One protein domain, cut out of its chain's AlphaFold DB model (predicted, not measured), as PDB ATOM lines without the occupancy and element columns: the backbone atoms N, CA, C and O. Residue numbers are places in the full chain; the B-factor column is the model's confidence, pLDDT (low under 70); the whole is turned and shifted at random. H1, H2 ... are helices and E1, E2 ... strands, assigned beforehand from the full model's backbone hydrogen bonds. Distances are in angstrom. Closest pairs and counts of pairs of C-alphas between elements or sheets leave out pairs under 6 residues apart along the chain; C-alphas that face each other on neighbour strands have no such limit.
ATOM      1  N   THR A   4      12.463  22.656  31.134       85.38
ATOM      2  CA  THR A   4      11.818  22.710  32.460       85.38
ATOM      3  C   THR A   4      12.841  22.770  33.598       85.38
ATOM      4  O   THR A   4      12.659  23.528  34.545       85.38
ATOM      5  N   GLU A   5      13.940  22.022  33.496       84.00
ATOM      6  CA  GLU A   5      14.999  21.986  34.517       84.00
ATOM      7  C   GLU A   5      15.845  23.269  34.501       84.00
ATOM      8  O   GLU A   5      16.367  23.698  35.531       84.00
ATOM      9  N   LYS A   6      15.958  23.917  33.334       87.19
ATOM     10  CA  LYS A   6      16.692  25.178  33.159       87.19
ATOM     11  C   LYS A   6      15.914  26.420  33.583       87.19
ATOM     12  O   LYS A   6      16.539  27.444  33.849       87.19
ATOM     13  N   ALA A   7      14.590  26.352  33.687       83.69
ATOM     14  CA  ALA A   7      13.719  27.469  34.059       83.69
ATOM     15  C   ALA A   7      13.789  27.833  35.563       83.69
ATOM     16  O   ALA A   7      12.771  27.914  36.246       83.69
ATOM     17  N   ASN A   8      14.993  28.066  36.090       87.50
ATOM     18  CA  ASN A   8      15.251  28.377  37.500       87.50
ATOM     19  C   ASN A   8      15.228  29.885  37.826       87.50
ATOM     20  O   ASN A   8      15.355  30.271  38.987       87.50
ATOM     21  N   SER A   9      15.047  30.736  36.817       89.19
ATOM     22  CA  SER A   9      14.912  32.183  36.962       89.19
ATOM     23  C   SER A   9      13.832  32.724  36.027       89.19
ATOM     24  O   SER A   9      13.519  32.122  34.995       89.19
ATOM     25  N   ILE A  10      13.267  33.884  36.372       90.44
ATOM     26  CA  ILE A  10      12.261  34.568  35.541       90.44
ATOM     27  C   ILE A  10      12.842  34.900  34.162       90.44
ATOM     28  O   ILE A  10      12.153  34.753  33.153       90.44
ATOM     29  N   GLU A  11      14.111  35.307  34.107       90.06
ATOM     30  CA  GLU A  11      14.792  35.631  32.853       90.06
ATOM     31  C   GLU A  11      14.856  34.408  31.928       90.06
ATOM     32  O   GLU A  11      14.428  34.479  30.774       90.06
ATOM     33  N   VAL A  12      15.317  33.262  32.439       89.88
ATOM     34  CA  VAL A  12      15.434  32.036  31.637       89.88
ATOM     35  C   VAL A  12      14.055  31.515  31.234       89.88
ATOM     36  O   VAL A  12      13.853  31.170  30.070       89.88
ATOM     37  N   ALA A  13      13.076  31.529  32.145       92.00
ATOM     38  CA  ALA A  13      11.699  31.144  31.832       92.00
ATOM     39  C   ALA A  13      11.087  32.027  30.729       92.00
ATOM     40  O   ALA A  13      10.430  31.521  29.817       92.00
ATOM     41  N   THR A  14      11.357  33.336  30.762       94.12
ATOM     42  CA  THR A  14      10.905  34.286  29.734       94.12
ATOM     43  C   THR A  14      11.554  33.991  28.384       94.12
ATOM     44  O   THR A  14      10.855  33.955  27.371       94.12
ATOM     45  N   LYS A  15      12.862  33.698  28.351       94.44
ATOM     46  CA  LYS A  15      13.557  33.304  27.113       94.44
ATOM     47  C   LYS A  15      13.014  31.987  26.550       94.44
ATOM     48  O   LYS A  15      12.750  31.914  25.353       94.44
ATOM     49  N   ILE A  16      12.756  30.981  27.390       94.81
ATOM     50  CA  ILE A  16      12.125  29.711  26.975       94.81
ATOM     51  C   ILE A  16      10.741  29.960  26.360       94.81
ATOM     52  O   ILE A  16      10.432  29.435  25.287       94.81
ATOM     53  N   ALA A  17       9.916  30.794  26.997       95.69
ATOM     54  CA  ALA A  17       8.604  31.156  26.471       95.69
ATOM     55  C   ALA A  17       8.707  31.901  25.127       95.69
ATOM     56  O   ALA A  17       7.942  31.614  24.201       95.69
ATOM     57  N   ALA A  18       9.678  32.808  24.991       96.88
ATOM     58  CA  ALA A  18       9.947  33.523  23.749       96.88
ATOM     59  C   ALA A  18      10.388  32.570  22.625       96.88
ATOM     60  O   ALA A  18       9.827  32.641  21.534       96.88
ATOM     61  N   ILE A  19      11.287  31.613  22.892       96.88
ATOM     62  CA  ILE A  19      11.678  30.566  21.929       96.88
ATOM     63  C   ILE A  19      10.449  29.779  21.455       96.88
ATOM     64  O   ILE A  19      10.237  29.607  20.253       96.88
ATOM     65  N   ALA A  20       9.605  29.329  22.388       96.62
ATOM     66  CA  ALA A  20       8.390  28.595  22.046       96.62
ATOM     67  C   ALA A  20       7.423  29.440  21.195       96.62
ATOM     68  O   ALA A  20       6.783  28.915  20.281       96.62
ATOM     69  N   SER A  21       7.337  30.744  21.469       96.88
ATOM     70  CA  SER A  21       6.539  31.699  20.694       96.88
ATOM     71  C   SER A  21       7.092  31.901  19.278       96.88
ATOM     72  O   SER A  21       6.339  31.775  18.313       96.88
ATOM     73  N   LEU A  22       8.406  32.115  19.131       97.25
ATOM     74  CA  LEU A  22       9.090  32.244  17.835       97.25
ATOM     75  C   LEU A  22       8.859  31.010  16.957       97.25
ATOM     76  O   LEU A  22       8.502  31.124  15.781       97.25
ATOM     77  N   PHE A  23       8.979  29.815  17.543       96.75
ATOM     78  CA  PHE A  23       8.725  28.574  16.818       96.75
ATOM     79  C   PHE A  23       7.262  28.475  16.368       96.75
ATOM     80  O   PHE A  23       6.984  28.191  15.201       96.75
ATOM     81  N   LYS A  24       6.309  28.758  17.265       95.62
ATOM     82  CA  LYS A  24       4.873  28.740  16.946       95.62
ATOM     83  C   LYS A  24       4.472  29.809  15.935       95.62
ATOM     84  O   LYS A  24       3.543  29.580  15.168       95.62
ATOM     85  N   HIS A  25       5.172  30.936  15.872       96.25
ATOM     86  CA  HIS A  25       4.941  31.944  14.841       96.25
ATOM     87  C   HIS A  25       5.206  31.375  13.436       96.25
ATOM     88  O   HIS A  25       4.395  31.550  12.528       96.25
ATOM     89  N   GLN A  26       6.294  30.615  13.264       95.19
ATOM     90  CA  GLN A  26       6.600  29.942  11.994       95.19
ATOM     91  C   GLN A  26       5.749  28.681  11.760       95.19
ATOM     92  O   GLN A  26       5.420  28.347  10.607       95.19
ATOM     93  N   PHE A  27       5.367  28.002  12.849       94.25
ATOM     94  CA  PHE A  27       4.619  26.745  12.863       94.25
ATOM     95  C   PHE A  27       3.456  26.765  13.876       94.25
ATOM     96  O   PHE A  27       3.558  26.152  14.940       94.25
ATOM     97  N   PRO A  28       2.306  27.383  13.545       93.25
ATOM     98  CA  PRO A  28       1.205  27.572  14.503       93.25
ATOM     99  C   PRO A  28       0.625  26.283  15.094       93.25
ATOM    100  O   PRO A  28       0.094  26.284  16.200       93.25
ATOM    101  N   ILE A  29       0.736  25.172  14.363       91.12
ATOM    102  CA  ILE A  29       0.247  23.863  14.808       91.12
ATOM    103  C   ILE A  29       1.204  23.157  15.781       91.12
ATOM    104  O   ILE A  29       0.815  22.157  16.380       91.12
ATOM    105  N   ALA A  30       2.446  23.632  15.923       94.62
ATOM    106  CA  ALA A  30       3.467  22.975  16.727       94.62
ATOM    107  C   ALA A  30       3.137  23.028  18.226       94.62
ATOM    108  O   ALA A  30       2.749  24.063  18.779       94.62
ATOM    109  N   LYS A  31       3.348  21.903  18.907       95.00
ATOM    110  CA  LYS A  31       3.227  21.778  20.359       95.00
ATOM    111  C   LYS A  31       4.621  21.676  20.959       95.00
ATOM    112  O   LYS A  31       5.333  20.723  20.662       95.00
ATOM    113  N   ALA A  32       4.987  22.661  21.773       95.62
ATOM    114  CA  ALA A  32       6.242  22.644  22.508       95.62
ATOM    115  C   ALA A  32       6.173  21.612  23.639       95.62
ATOM    116  O   ALA A  32       5.167  21.536  24.345       95.62
ATOM    117  N   ASP A  33       7.253  20.870  23.801       94.44
ATOM    118  CA  ASP A  33       7.527  19.975  24.910       94.44
ATOM    119  C   ASP A  33       8.866  20.399  25.526       94.44
ATOM    120  O   ASP A  33       9.916  20.379  24.879       94.44
ATOM    121  N   LEU A  34       8.790  20.869  26.771       92.38
ATOM    122  CA  LEU A  34       9.911  21.427  27.529       92.38
ATOM    123  C   LEU A  34      10.707  20.344  28.272       92.38
ATOM    124  O   LEU A  34      11.631  20.661  29.023       92.38
ATOM    125  N   SER A  35      10.335  19.073  28.117       89.62
ATOM    126  CA  SER A  35      11.017  17.938  28.737       89.62
ATOM    127  C   SER A  35      11.231  16.807  27.726       89.62
ATOM    128  O   SER A  35      10.727  15.705  27.928       89.62
ATOM    129  N   PRO A  36      11.966  17.080  26.625       84.62
ATOM    130  CA  PRO A  36      12.151  16.125  25.530       84.62
ATOM    131  C   PRO A  36      12.927  14.860  25.914       84.62
ATOM    132  O   PRO A  36      12.814  13.849  25.223       84.62
ATOM    133  N   TRP A  37      13.720  14.907  26.984       82.69
ATOM    134  CA  TRP A  37      14.433  13.750  27.512       82.69
ATOM    135  C   TRP A  37      13.641  13.124  28.656       82.69
ATOM    136  O   TRP A  37      13.256  13.815  29.604       82.69
ATOM    137  N   ALA A  38      13.419  11.814  28.568       73.62
ATOM    138  CA  ALA A  38      12.889  11.028  29.674       73.62
ATOM    139  C   ALA A  38      13.986  10.786  30.731       73.62
ATOM    140  O   ALA A  38      15.171  10.914  30.449       73.62
ATOM    141  N   ASP A  39      13.608  10.428  31.960       66.25
ATOM    142  CA  ASP A  39      14.572  10.031  33.000       66.25
ATOM    143  C   ASP A  39      14.953   8.552  32.823       66.25
ATOM    144  O   ASP A  39      14.653   7.697  33.656       66.25
ATOM    145  N   ASP A  40      15.540   8.228  31.671       70.94
ATOM    146  CA  ASP A  40      16.021   6.889  31.347       70.94
ATOM    147  C   ASP A  40      17.525   6.907  31.034       70.94
ATOM    148  O   ASP A  40      18.114   7.918  30.647       70.94
ATOM    149  N   SER A  41      18.187   5.771  31.242       58.72
ATOM    150  CA  SER A  41      19.642   5.669  31.106       58.72
ATOM    151  C   SER A  41      20.156   5.928  29.684       58.72
ATOM    152  O   SER A  41      21.319   6.285  29.543       58.72
ATOM    153  N   CYS A  42      19.325   5.778  28.645       61.19
ATOM    154  CA  CYS A  42      19.726   5.976  27.247       61.19
ATOM    155  C   CYS A  42      19.787   7.465  26.865       61.19
ATOM    156  O   CYS A  42      20.618   7.875  26.061       61.19
ATOM    157  N   THR A  43      18.926   8.295  27.453       62.84
ATOM    158  CA  THR A  43      18.838   9.730  27.140       62.84
ATOM    159  C   THR A  43      19.758  10.588  28.007       62.84
ATOM    160  O   THR A  43      20.139  11.683  27.596       62.84
ATOM    161  N   ARG A  44      20.199  10.071  29.164       60.72
ATOM    162  CA  ARG A  44      21.085  10.775  30.110       60.72
ATOM    163  C   ARG A  44      22.433  11.184  29.507       60.72
ATOM    164  O   ARG A  44      22.949  12.237  29.864       60.72
ATOM    165  N   GLU A  45      22.982  10.390  28.586       63.22
ATOM    166  CA  GLU A  45      24.253  10.689  27.896       63.22
ATOM    167  C   GLU A  45      24.127  11.811  26.849       63.22
ATOM    168  O   GLU A  45      25.123  12.420  26.471       63.22
ATOM    169  N   LEU A  46      22.904  12.110  26.394       66.81
ATOM    170  CA  LEU A  46      22.621  13.152  25.401       66.81
ATOM    171  C   LEU A  46      22.337  14.520  26.042       66.81
ATOM    172  O   LEU A  46      22.223  15.529  25.340       66.81
ATOM    173  N   VAL A  47      22.212  14.558  27.373       73.81
ATOM    174  CA  VAL A  47      21.938  15.774  28.135       73.81
ATOM    175  C   VAL A  47      23.212  16.605  28.255       73.81
ATOM    176  O   VAL A  47      24.085  16.325  29.072       73.81
ATOM    177  N   ASP A  48      23.279  17.688  27.485       80.25
ATOM    178  CA  ASP A  48      24.288  18.729  27.680       80.25
ATOM    179  C   ASP A  48      23.855  19.621  28.867       80.25
ATOM    180  O   ASP A  48      22.758  20.203  28.836       80.25
ATOM    181  N   PRO A  49      24.637  19.705  29.961       83.19
ATOM    182  CA  PRO A  49      24.303  20.566  31.086       83.19
ATOM    183  C   PRO A  49      24.337  22.040  30.703       83.19
ATOM    184  O   PRO A  49      23.676  22.823  31.371       83.19
ATOM    185  N   ASP A  50      25.011  22.426  29.628       88.19
ATOM    186  CA  ASP A  50      25.083  23.801  29.153       88.19
ATOM    187  C   ASP A  50      24.125  24.053  27.984       88.19
ATOM    188  O   ASP A  50      24.309  24.989  27.209       88.19
ATOM    189  N   SER A  51      23.051  23.260  27.870       92.12
ATOM    190  CA  SER A  51      21.994  23.486  26.884       92.12
ATOM    191  C   SER A  51      20.595  23.652  27.478       92.12
ATOM    192  O   SER A  51      20.265  23.125  28.547       92.12
ATOM    193  N   ILE A  52      19.751  24.375  26.738       93.94
ATOM    194  CA  ILE A  52      18.295  24.390  26.896       93.94
ATOM    195  C   ILE A  52      17.701  23.551  25.764       93.94
ATOM    196  O   ILE A  52      17.768  23.951  24.599       93.94
ATOM    197  N   ASP A  53      17.091  22.420  26.113       94.88
ATOM    198  CA  ASP A  53      16.528  21.480  25.148       94.88
ATOM    199  C   ASP A  53      15.000  21.552  25.139       94.88
ATOM    200  O   ASP A  53      14.340  21.431  26.177       94.88
ATOM    201  N   ILE A  54      14.436  21.750  23.949       95.69
ATOM    202  CA  ILE A  54      12.995  21.861  23.704       95.69
ATOM    203  C   ILE A  54      12.670  21.045  22.461       95.69
ATOM    204  O   ILE A  54      13.333  21.202  21.435       95.69
ATOM    205  N   SER A  55      11.621  20.224  22.505       95.62
ATOM    206  CA  SER A  55      11.079  19.617  21.289       95.62
ATOM    207  C   SER A  55       9.760  20.252  20.862       95.62
ATOM    208  O   SER A  55       9.020  20.837  21.650       95.62
ATOM    209  N   PHE A  56       9.470  20.164  19.570       96.56
ATOM    210  CA  PHE A  56       8.253  20.666  18.954       96.56
ATOM    211  C   PHE A  56       7.603  19.549  18.154       96.56
ATOM    212  O   PHE A  56       8.140  19.101  17.145       96.56
ATOM    213  N   ASN A  57       6.428  19.117  18.601       95.25
ATOM    214  CA  ASN A  57       5.644  18.060  17.979       95.25
ATOM    215  C   ASN A  57       4.624  18.654  17.001       95.25
ATOM    216  O   ASN A  57       3.902  19.594  17.343       95.25
ATOM    217  N   PHE A  58       4.519  18.084  15.803       93.31
ATOM    218  CA  PHE A  58       3.591  18.526  14.762       93.31
ATOM    219  C   PHE A  58       2.388  17.569  14.666       93.31
ATOM    220  O   PHE A  58       2.502  16.474  14.106       93.31
ATOM    221  N   PRO A  59       1.215  17.944  15.208       86.31
ATOM    222  CA  PRO A  59      -0.002  17.158  15.061       86.31
ATOM    223  C   PRO A  59      -0.553  17.258  13.630       86.31
ATOM    224  O   PRO A  59      -0.481  18.302  12.984       86.31
ATOM    225  N   GLY A  60      -1.172  16.175  13.155       79.12
ATOM    226  CA  GLY A  60      -1.799  16.128  11.831       79.12
ATOM    227  C   GLY A  60      -0.814  15.921  10.677       79.12
ATOM    228  O   GLY A  60       0.337  15.538  10.884       79.12
ATOM    229  N   VAL A  61      -1.306  16.118   9.454       71.25
ATOM    230  CA  VAL A  61      -0.538  15.974   8.210       71.25
ATOM    231  C   VAL A  61      -0.387  17.351   7.577       71.25
ATOM    232  O   VAL A  61      -1.376  18.013   7.275       71.25
ATOM    233  N   ASN A  62       0.852  17.782   7.359       79.69
ATOM    234  CA  ASN A  62       1.164  18.992   6.612       79.69
ATOM    235  C   ASN A  62       2.210  18.641   5.555       79.69
ATOM    236  O   ASN A  62       3.316  18.243   5.896       79.69
ATOM    237  N   LYS A  63       1.874  18.815   4.272       81.06
ATOM    238  CA  LYS A  63       2.770  18.486   3.147       81.06
ATOM    239  C   LYS A  63       4.110  19.230   3.186       81.06
ATOM    240  O   LYS A  63       5.093  18.758   2.628       81.06
ATOM    241  N   ASN A  64       4.145  20.384   3.850       85.44
ATOM    242  CA  ASN A  64       5.339  21.206   3.967       85.44
ATOM    243  C   ASN A  64       6.146  20.893   5.231       85.44
ATOM    244  O   ASN A  64       7.171  21.525   5.420       85.44
ATOM    245  N   ILE A  65       5.715  19.971   6.096       85.69
ATOM    246  CA  ILE A  65       6.443  19.573   7.308       85.69
ATOM    247  C   ILE A  65       6.740  18.079   7.188       85.69
ATOM    248  O   ILE A  65       5.848  17.244   7.305       85.69
ATOM    249  N   THR A  66       7.999  17.745   6.920       85.88
ATOM    250  CA  THR A  66       8.433  16.367   6.631       85.88
ATOM    251  C   THR A  66       8.816  15.569   7.882       85.88
ATOM    252  O   THR A  66       9.050  14.364   7.781       85.88
ATOM    253  N   SER A  67       8.821  16.211   9.054       91.56
ATOM    254  CA  SER A  67       9.112  15.595  10.355       91.56
ATOM    255  C   SER A  67       7.903  15.631  11.289       91.56
ATOM    256  O   SER A  67       7.064  16.528  11.229       91.56
ATOM    257  N   ARG A  68       7.800  14.637  12.171       92.62
ATOM    258  CA  ARG A  68       6.766  14.542  13.214       92.62
ATOM    259  C   ARG A  68       7.120  15.372  14.436       92.62
ATOM    260  O   ARG A  68       6.222  15.921  15.074       92.62
ATOM    261  N   SER A  69       8.408  15.502  14.715       94.88
ATOM    262  CA  SER A  69       8.920  16.400  15.735       94.88
ATOM    263  C   SER A  69      10.275  16.974  15.343       94.88
ATOM    264  O   SER A  69      10.971  16.435  14.478       94.88
ATOM    265  N   VAL A  70      10.620  18.098  15.961       96.81
ATOM    266  CA  VAL A  70      11.945  18.717  15.893       96.81
ATOM    267  C   VAL A  70      12.437  18.936  17.312       96.81
ATOM    268  O   VAL A  70      11.741  19.563  18.103       96.81
ATOM    269  N   LEU A  71      13.623  18.432  17.622       96.75
ATOM    270  CA  LEU A  71      14.361  18.732  18.842       96.75
ATOM    271  C   LEU A  71      15.302  19.903  18.571       96.75
ATOM    272  O   LEU A  71      16.033  19.866  17.584       96.75
ATOM    273  N   LEU A  72      15.302  20.898  19.454       96.81
ATOM    274  CA  LEU A  72      16.288  21.970  19.505       96.81
ATOM    275  C   LEU A  72      17.083  21.856  20.799       96.81
ATOM    276  O   LEU A  72      16.489  21.811  21.874       96.81
ATOM    277  N   GLN A  73      18.404  21.874  20.688       95.69
ATOM    278  CA  GLN A  73      19.334  21.971  21.804       95.69
ATOM    279  C   GLN A  73      20.101  23.280  21.654       95.69
ATOM    280  O   GLN A  73      20.971  23.425  20.794       95.69
ATOM    281  N   ILE A  74      19.724  24.270  22.454       96.00
ATOM    282  CA  ILE A  74      20.305  25.612  22.421       96.00
ATOM    283  C   ILE A  74      21.501  25.598  23.364       96.00
ATOM    284  O   ILE A  74      21.310  25.464  24.571       96.00
ATOM    285  N   ARG A  75      22.716  25.684  22.822       94.81
ATOM    286  CA  ARG A  75      23.970  25.433  23.540       94.81
ATOM    287  C   ARG A  75      24.637  26.726  23.977       94.81
ATOM    288  O   ARG A  75      24.736  27.680  23.201       94.81
ATOM    289  N   PHE A  76      25.147  26.726  25.197       93.25
ATOM    290  CA  PHE A  76      25.802  27.863  25.818       93.25
ATOM    291  C   PHE A  76      27.248  27.531  26.186       93.25
ATOM    292  O   PHE A  76      27.594  26.389  26.460       93.25
ATOM    293  N   TYR A  77      28.093  28.555  26.218       91.50
ATOM    294  CA  TYR A  77      29.419  28.506  26.823       91.50
ATOM    295  C   TYR A  77      29.626  29.806  27.598       91.50
ATOM    296  O   TYR A  77      29.407  30.890  27.054       91.50
ATOM    297  N   GLU A  78      29.968  29.705  28.885       88.81
ATOM    298  CA  GLU A  78      30.123  30.862  29.787       88.81
ATOM    299  C   GLU A  78      28.915  31.827  29.750       88.81
ATOM    300  O   GLU A  78      29.052  33.051  29.732       88.81
ATOM    301  N   GLY A  79      27.700  31.267  29.692       84.88
ATOM    302  CA  GLY A  79      26.444  32.028  29.664       84.88
ATOM    303  C   GLY A  79      26.095  32.672  28.317       84.88
ATOM    304  O   GLY A  79      25.059  33.323  28.208       84.88
ATOM    305  N   LYS A  80      26.915  32.479  27.277       90.12
ATOM    306  CA  LYS A  80      26.669  32.995  25.923       90.12
ATOM    307  C   LYS A  80      26.188  31.888  24.999       90.12
ATOM    308  O   LYS A  80      26.729  30.789  25.026       90.12
ATOM    309  N   LEU A  81      25.196  32.190  24.163       94.50
ATOM    310  CA  LEU A  81      24.735  31.288  23.109       94.50
ATOM    311  C   LEU A  81      25.867  31.058  22.096       94.50
ATOM    312  O   LEU A  81      26.348  32.017  21.495       94.50
ATOM    313  N   ILE A  82      26.261  29.800  21.893       94.75
ATOM    314  CA  ILE A  82      27.296  29.420  20.915       94.75
ATOM    315  C   ILE A  82      26.727  28.721  19.683       94.75
ATOM    316  O   ILE A  82      27.340  28.753  18.620       94.75
ATOM    317  N   GLY A  83      25.561  28.091  19.805       96.00
ATOM    318  CA  GLY A  83      25.014  27.275  18.734       96.00
ATOM    319  C   GLY A  83      23.667  26.661  19.070       96.00
ATOM    320  O   GLY A  83      23.246  26.617  20.223       96.00
ATOM    321  N   ILE A  84      22.999  26.171  18.039       97.31
ATOM    322  CA  ILE A  84      21.782  25.383  18.117       97.31
ATOM    323  C   ILE A  84      22.065  24.088  17.367       97.31
ATOM    324  O   ILE A  84      22.375  24.109  16.174       97.31
ATOM    325  N   GLU A  85      21.931  22.972  18.071       96.31
ATOM    326  CA  GLU A  85      21.829  21.660  17.446       96.31
ATOM    327  C   GLU A  85      20.351  21.349  17.251       96.31
ATOM    328  O   GLU A  85      19.537  21.500  18.164       96.31
ATOM    329  N   SER A  86      19.981  20.948  16.044       96.88
ATOM    330  CA  SER A  86      18.602  20.630  15.702       96.88
ATOM    331  C   SER A  86      18.516  19.267  15.049       96.88
ATOM    332  O   SER A  86      19.372  18.898  14.250       96.88
ATOM    333  N   SER A  87      17.479  18.508  15.384       96.75
ATOM    334  CA  SER A  87      17.217  17.203  14.782       96.75
ATOM    335  C   SER A  87      15.734  17.010  14.516       96.75
ATOM    336  O   SER A  87      14.901  17.276  15.381       96.75
ATOM    337  N   GLY A  88      15.399  16.512  13.328       96.38
ATOM    338  CA  GLY A  88      14.037  16.129  12.973       96.38
ATOM    339  C   GLY A  88      13.828  14.631  13.098       96.38
ATOM    340  O   GLY A  88      14.701  13.841  12.731       96.38
ATOM    341  N   PHE A  89      12.652  14.239  13.577       94.31
ATOM    342  CA  PHE A  89      12.287  12.842  13.780       94.31
ATOM    343  C   PHE A  89      10.993  12.501  13.043       94.31
ATOM    344  O   PHE A  89      10.036  13.278  13.019       94.31
ATOM    345  N   GLY A  90      10.965  11.311  12.450       91.56
ATOM    346  CA  GLY A  90       9.791  10.685  11.850       91.56
ATOM    347  C   GLY A  90       9.438   9.375  12.556       91.56
ATOM    348  O   GLY A  90       9.965   9.062  13.619       91.56
ATOM    349  N   TYR A  91       8.564   8.569  11.947       86.06
ATOM    350  CA  TYR A  91       8.184   7.257  12.498       86.06
ATOM    351  C   TYR A  91       9.344   6.258  12.571       86.06
ATOM    352  O   TYR A  91       9.321   5.357  13.399       86.06
ATOM    353  N   GLN A  92      10.347   6.417  11.705       86.31
ATOM    354  CA  GLN A  92      11.526   5.549  11.637       86.31
ATOM    355  C   GLN A  92      12.686   6.049  12.519       86.31
ATOM    356  O   GLN A  92      13.776   5.495  12.463       86.31
ATOM    357  N   GLY A  93      12.465   7.090  13.332       89.88
ATOM    358  CA  GLY A  93      13.500   7.714  14.156       89.88
ATOM    359  C   GLY A  93      14.051   9.001  13.544       89.88
ATOM    360  O   GLY A  93      13.314   9.756  12.899       89.88
ATOM    361  N   LYS A  94      15.332   9.288  13.802       94.50
ATOM    362  CA  LYS A  94      16.001  10.520  13.359       94.50
ATOM    363  C   LYS A  94      16.093  10.554  11.831       94.50
ATOM    364  O   LYS A  94      16.583   9.618  11.216       94.50
ATOM    365  N   GLN A  95      15.626  11.643  11.235       95.19
ATOM    366  CA  GLN A  95      15.607  11.863   9.786       95.19
ATOM    367  C   GLN A  95      16.753  12.756   9.320       95.19
ATOM    368  O   GLN A  95      17.313  12.546   8.247       95.19
ATOM    369  N   TRP A  96      17.058  13.781  10.114       96.62
ATOM    370  CA  TRP A  96      18.075  14.773   9.806       96.62
ATOM    371  C   TRP A  96      18.600  15.436  11.076       96.62
ATOM    372  O   TRP A  96      17.933  15.438  12.114       96.62
ATOM    373  N   SER A  97      19.780  16.036  10.967       96.88
ATOM    374  CA  SER A  97      20.328  17.000  11.920       96.88
ATOM    375  C   SER A  97      20.893  18.228  11.220       96.88
ATOM    376  O   SER A  97      21.201  18.186  10.034       96.88
ATOM    377  N   LEU A  98      21.019  19.315  11.974       97.25
ATOM    378  CA  LEU A  98      21.699  20.541  11.583       97.25
ATOM    379  C   LEU A  98      22.410  21.122  12.805       97.25
ATOM    380  O   LEU A  98      21.790  21.223  13.864       97.25
ATOM    381  N   SER A  99      23.647  21.580  12.610       96.94
ATOM    382  CA  SER A  99      24.370  22.425  13.563       96.94
ATOM    383  C   SER A  99      24.486  23.848  13.025       96.94
ATOM    384  O   SER A  99      24.833  24.054  11.856       96.94
ATOM    385  N   THR A 100      24.224  24.845  13.873       96.88
ATOM    386  CA  THR A 100      24.493  26.252  13.538       96.88
ATOM    387  C   THR A 100      25.924  26.695  13.859       96.88
ATOM    388  O   THR A 100      26.257  27.858  13.641       96.88
ATOM    389  N   VAL A 101      26.755  25.818  14.427       93.00
ATOM    390  CA  VAL A 101      28.188  26.095  14.637       93.00
ATOM    391  C   VAL A 101      28.970  25.868  13.339       93.00
ATOM    392  O   VAL A 101      29.977  26.526  13.096       93.00
ATOM    393  N   GLU A 102      28.475  24.965  12.491       86.19
ATOM    394  CA  GLU A 102      29.063  24.623  11.196       86.19
ATOM    395  C   GLU A 102      28.369  25.369  10.035       86.19
ATOM    396  O   GLU A 102      28.105  26.567  10.108       86.19
ATOM    397  N   ASN A 103      28.052  24.668   8.941       90.38
ATOM    398  CA  ASN A 103      27.570  25.250   7.684       90.38
ATOM    399  C   ASN A 103      26.053  25.517   7.641       90.38
ATOM    400  O   ASN A 103      25.544  25.955   6.611       90.38
ATOM    401  N   TRP A 104      25.304  25.246   8.720       95.50
ATOM    402  CA  TRP A 104      23.831  25.346   8.743       95.50
ATOM    403  C   TRP A 104      23.153  24.479   7.664       95.50
ATOM    404  O   TRP A 104      22.110  24.829   7.078       95.50
ATOM    405  N   GLU A 105      23.758  23.326   7.401       96.25
ATOM    406  CA  GLU A 105      23.262  22.331   6.463       96.25
ATOM    407  C   GLU A 105      22.455  21.258   7.185       96.25
ATOM    408  O   GLU A 105      22.752  20.871   8.313       96.25
ATOM    409  N   PHE A 106      21.397  20.796   6.522       96.81
ATOM    410  CA  PHE A 106      20.613  19.667   6.997       96.81
ATOM    411  C   PHE A 106      21.214  18.383   6.428       96.81
ATOM    412  O   PHE A 106      21.236  18.208   5.211       96.81
ATOM    413  N   VAL A 107      21.660  17.486   7.303       96.31
ATOM    414  CA  VAL A 107      22.303  16.214   6.946       96.31
ATOM    415  C   VAL A 107      21.471  15.049   7.479       96.31
ATOM    416  O   VAL A 107      21.034  15.081   8.629       96.31
ATOM    417  N   GLY A 108      21.255  14.018   6.661       94.62
ATOM    418  CA  GLY A 108      20.539  12.792   7.023       94.62
ATOM    419  C   GLY A 108      19.804  12.172   5.836       94.62
ATOM    420  O   GLY A 108      19.818  12.727   4.738       94.62
ATOM    421  N   ASP A 109      19.146  11.037   6.064       92.81
ATOM    422  CA  ASP A 109      18.468  10.265   5.012       92.81
ATOM    423  C   ASP A 109      17.218  10.968   4.464       92.81
ATOM    424  O   ASP A 109      16.826  10.763   3.314       92.81
ATOM    425  N   PHE A 110      16.584  11.817   5.280       93.56
ATOM    426  CA  PHE A 110      15.335  12.497   4.928       93.56
ATOM    427  C   PHE A 110      15.372  13.977   5.332       93.56
ATOM    428  O   PHE A 110      14.649  14.371   6.251       93.56
ATOM    429  N   PRO A 111      16.192  14.820   4.678       95.06
ATOM    430  CA  PRO A 111      16.282  16.239   5.008       95.06
ATOM    431  C   PRO A 111      14.942  16.967   4.787       95.06
ATOM    432  O   PRO A 111      14.095  16.523   4.000       95.06
ATOM    433  N   PRO A 112      14.713  18.101   5.472       95.19
ATOM    434  CA  PRO A 112      13.519  18.901   5.264       95.19
ATOM    435  C   PRO A 112      13.469  19.460   3.840       95.19
ATOM    436  O   PRO A 112      14.493  19.826   3.264       95.19
ATOM    437  N   ASN A 113      12.261  19.589   3.285       94.12
ATOM    438  CA  ASN A 113      12.081  20.348   2.047       94.12
ATOM    439  C   ASN A 113      12.459  21.827   2.255       94.12
ATOM    440  O   ASN A 113      12.513  22.322   3.383       94.12
ATOM    441  N   GLU A 114      12.672  22.552   1.158       94.31
ATOM    442  CA  GLU A 114      13.173  23.929   1.198       94.31
ATOM    443  C   GLU A 114      12.290  24.880   2.026       94.31
ATOM    444  O   GLU A 114      12.796  25.696   2.798       94.31
ATOM    445  N   VAL A 115      10.964  24.740   1.939       94.62
ATOM    446  CA  VAL A 115      10.016  25.570   2.698       94.62
ATOM    447  C   VAL A 115      10.181  25.349   4.201       94.62
ATOM    448  O   VAL A 115      10.239  26.314   4.969       94.62
ATOM    449  N   PHE A 116      10.273  24.091   4.635       95.38
ATOM    450  CA  PHE A 116      10.473  23.758   6.042       95.38
ATOM    451  C   PHE A 116      11.850  24.210   6.528       95.38
ATOM    452  O   PHE A 116      11.953  24.875   7.560       95.38
ATOM    453  N   ALA A 117      12.888  23.919   5.743       96.69
ATOM    454  CA  ALA A 117      14.271  24.280   6.019       96.69
ATOM    455  C   ALA A 117      14.434  25.793   6.220       96.69
ATOM    456  O   ALA A 117      15.039  26.236   7.197       96.69
ATOM    457  N   ASN A 118      13.846  26.606   5.339       96.62
ATOM    458  CA  ASN A 118      13.942  28.064   5.413       96.62
ATOM    459  C   ASN A 118      13.217  28.638   6.634       96.62
ATOM    460  O   ASN A 118      13.736  29.554   7.278       96.62
ATOM    461  N   LYS A 119      12.059  28.075   7.001       96.88
ATOM    462  CA  LYS A 119      11.358  28.444   8.236       96.88
ATOM    463  C   LYS A 119      12.156  28.077   9.485       96.88
ATOM    464  O   LYS A 119      12.274  28.906  10.379       96.88
ATOM    465  N   LEU A 120      12.748  26.883   9.531       97.56
ATOM    466  CA  LEU A 120      13.620  26.468  10.633       97.56
ATOM    467  C   LEU A 120      14.829  27.403  10.771       97.56
ATOM    468  O   LEU A 120      15.062  27.943  11.846       97.56
ATOM    469  N   ARG A 121      15.529  27.703   9.670       97.69
ATOM    470  CA  ARG A 121      16.638  28.675   9.675       97.69
ATOM    471  C   ARG A 121      16.203  30.070  10.125       97.69
ATOM    472  O   ARG A 121      16.993  30.784  10.736       97.69
ATOM    473  N   ARG A 122      14.970  30.486   9.812       97.81
ATOM    474  CA  ARG A 122      14.405  31.740  10.330       97.81
ATOM    475  C   ARG A 122      14.270  31.689  11.850       97.81
ATOM    476  O   ARG A 122      14.824  32.567  12.492       97.81
ATOM    477  N   VAL A 123      13.662  30.632  12.400       97.88
ATOM    478  CA  VAL A 123      13.576  30.437  13.858       97.88
ATOM    479  C   VAL A 123      14.960  30.499  14.507       97.88
ATOM    480  O   VAL A 123      15.120  31.181  15.508       97.88
ATOM    481  N   TYR A 124      15.970  29.832  13.941       97.50
ATOM    482  CA  TYR A 124      17.315  29.816  14.531       97.50
ATOM    483  C   TYR A 124      17.936  31.211  14.584       97.50
ATOM    484  O   TYR A 124      18.473  31.592  15.618       97.50
ATOM    485  N   ARG A 125      17.806  32.000  13.509       97.12
ATOM    486  CA  ARG A 125      18.249  33.404  13.500       97.12
ATOM    487  C   ARG A 125      17.512  34.244  14.538       97.12
ATOM    488  O   ARG A 125      18.167  34.928  15.311       97.12
ATOM    489  N   ASP A 126      16.187  34.127  14.601       97.50
ATOM    490  CA  ASP A 126      15.383  34.878  15.567       97.50
ATOM    491  C   ASP A 126      15.754  34.487  17.025       97.50
ATOM    492  O   ASP A 126      15.748  35.328  17.921       97.50
ATOM    493  N   ILE A 127      16.139  33.224  17.278       96.81
ATOM    494  CA  ILE A 127      16.689  32.789  18.575       96.81
ATOM    495  C   ILE A 127      18.047  33.452  18.838       96.81
ATOM    496  O   ILE A 127      18.252  33.969  19.929       96.81
ATOM    497  N   PHE A 128      18.970  33.482  17.873       95.88
ATOM    498  CA  PHE A 128      20.241  34.194  18.058       95.88
ATOM    499  C   PHE A 128      20.027  35.672  18.409       95.88
ATOM    500  O   PHE A 128      20.655  36.170  19.340       95.88
ATOM    501  N   GLU A 129      19.103  36.347  17.725       95.75
ATOM    502  CA  GLU A 129      18.738  37.740  18.005       95.75
ATOM    503  C   GLU A 129      18.168  37.911  19.424       95.75
ATOM    504  O   GLU A 129      18.580  38.822  20.144       95.75
ATOM    505  N   LEU A 130      17.299  36.996  19.874       94.81
ATOM    506  CA  LEU A 130      16.735  36.995  21.232       94.81
ATOM    507  C   LEU A 130      17.811  36.953  22.331       94.81
ATOM    508  O   LEU A 130      17.619  37.546  23.389       94.81
ATOM    509  N   PHE A 131      18.922  36.246  22.109       90.94
ATOM    510  CA  PHE A 131      20.021  36.152  23.080       90.94
ATOM    511  C   PHE A 131      21.094  37.242  22.912       90.94
ATOM    512  O   PHE A 131      21.957  37.363  23.778       90.94
ATOM    513  N   GLN A 132      21.054  38.022  21.827       87.75
ATOM    514  CA  GLN A 132      21.929  39.181  21.610       87.75
ATOM    515  C   GLN A 132      21.308  40.494  22.102       87.75
ATOM    516  O   GLN A 132      22.039  41.412  22.475       87.75
ATOM    517  N   ALA A 133      19.978  40.596  22.089       70.50
ATOM    518  CA  ALA A 133      19.256  41.734  22.639       70.50
ATOM    519  C   ALA A 133      19.343  41.715  24.178       70.50
ATOM    520  O   ALA A 133      18.688  40.902  24.830       70.50
TER     521      ALA A 133
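This is residues 4 to 133 of the 134 residues of an uncharacterized protein of Synechococcus sp. PCC 7502 (UniProt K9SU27). A twisted wall of five antiparallel strands has two helices, H1 and H2, side by side over one of its faces, H1 near the E1 and E2 part and H2 over the E3 and E4 part. In the long link between E1 and E2, residues 38 to 45 stick out as a loop on the side of the sheet away from the helices. The printed part has 130 residues, with two named helices and five named strands in the chain order H1 E1 E2 E3 E4 E5 H2, and the sheet order is E1 E2 E3 E4 E5. The class is mixed, helices and strands; the whole is compact, with a radius of gyration of the C-alphas of 14.1 A and spans of 38 by 36 by 28 A.

The sheet holds E1, residues 31 to 33, 6.5 A long; E2, residues 51 to 57, 19.4 A; E3, residues 69 to 77, 26.3 A; E4, residues 80 to 90, 31.3 A; and E5, residues 93 to 99, 18.3 A. C-alpha 80, where E4 begins, is at (26.669, 32.995, 25.923). H1, residues 10 to 26, is 24.7 A long and begins with C-alpha 10 at (12.261, 34.568, 35.541). H2, residues 114 to 132, is 26.9 A long and ends with C-alpha 132 at (21.929, 39.181, 21.610).

The five strands form a meander, each strand the antiparallel neighbour of the one before, with E1 and E5 as edge strands. Each successive pair is a hairpin. Within hydrogen-bond range are N 33 and O 55 at 2.8 A between E1 and E2, N 54 and O 72 at 2.9 A between E2 and E3, N 73 and O 85 at 2.8 A between E3 and E4, and N 86 and O 98 at 2.8 A between E4 and E5. E1 and E5 are apart. H1 and H2 are on the same face of the sheet, in two layers, helices on one face of a sheet. H1 lies over E2 at a height over the sheet of 9.8 A and runs slantwise to the strands, at 36 degrees to E2 on the local plane. H2 lies over E4, and only just over E3 with 3 of its C-alphas, at a height of 10.2 A; it runs along the strands, at 23 degrees to E4 on the local plane. The closest C-alphas of E4 and H2, those of Leu 81 and Phe 131, are 6.8 A apart. H1 and H2 touch at a shallow tilt of 23 degrees, opposite ways, with the C-alphas of Phe 23 and Val 123 closest at 6.0 A. In H1 and H2 every O i to N i+4 pair is within hydrogen-bond range.

The C-alphas farthest apart, those of Val 61 and Glu 78, are 40.3 A apart. The printed part has no cut. The links E1 to E2, E2 to E3 and E5 to H2 are long. Residues 38 to 45 stand free, and pLDDT is under 70 at residue 39 and residues 41 to 46.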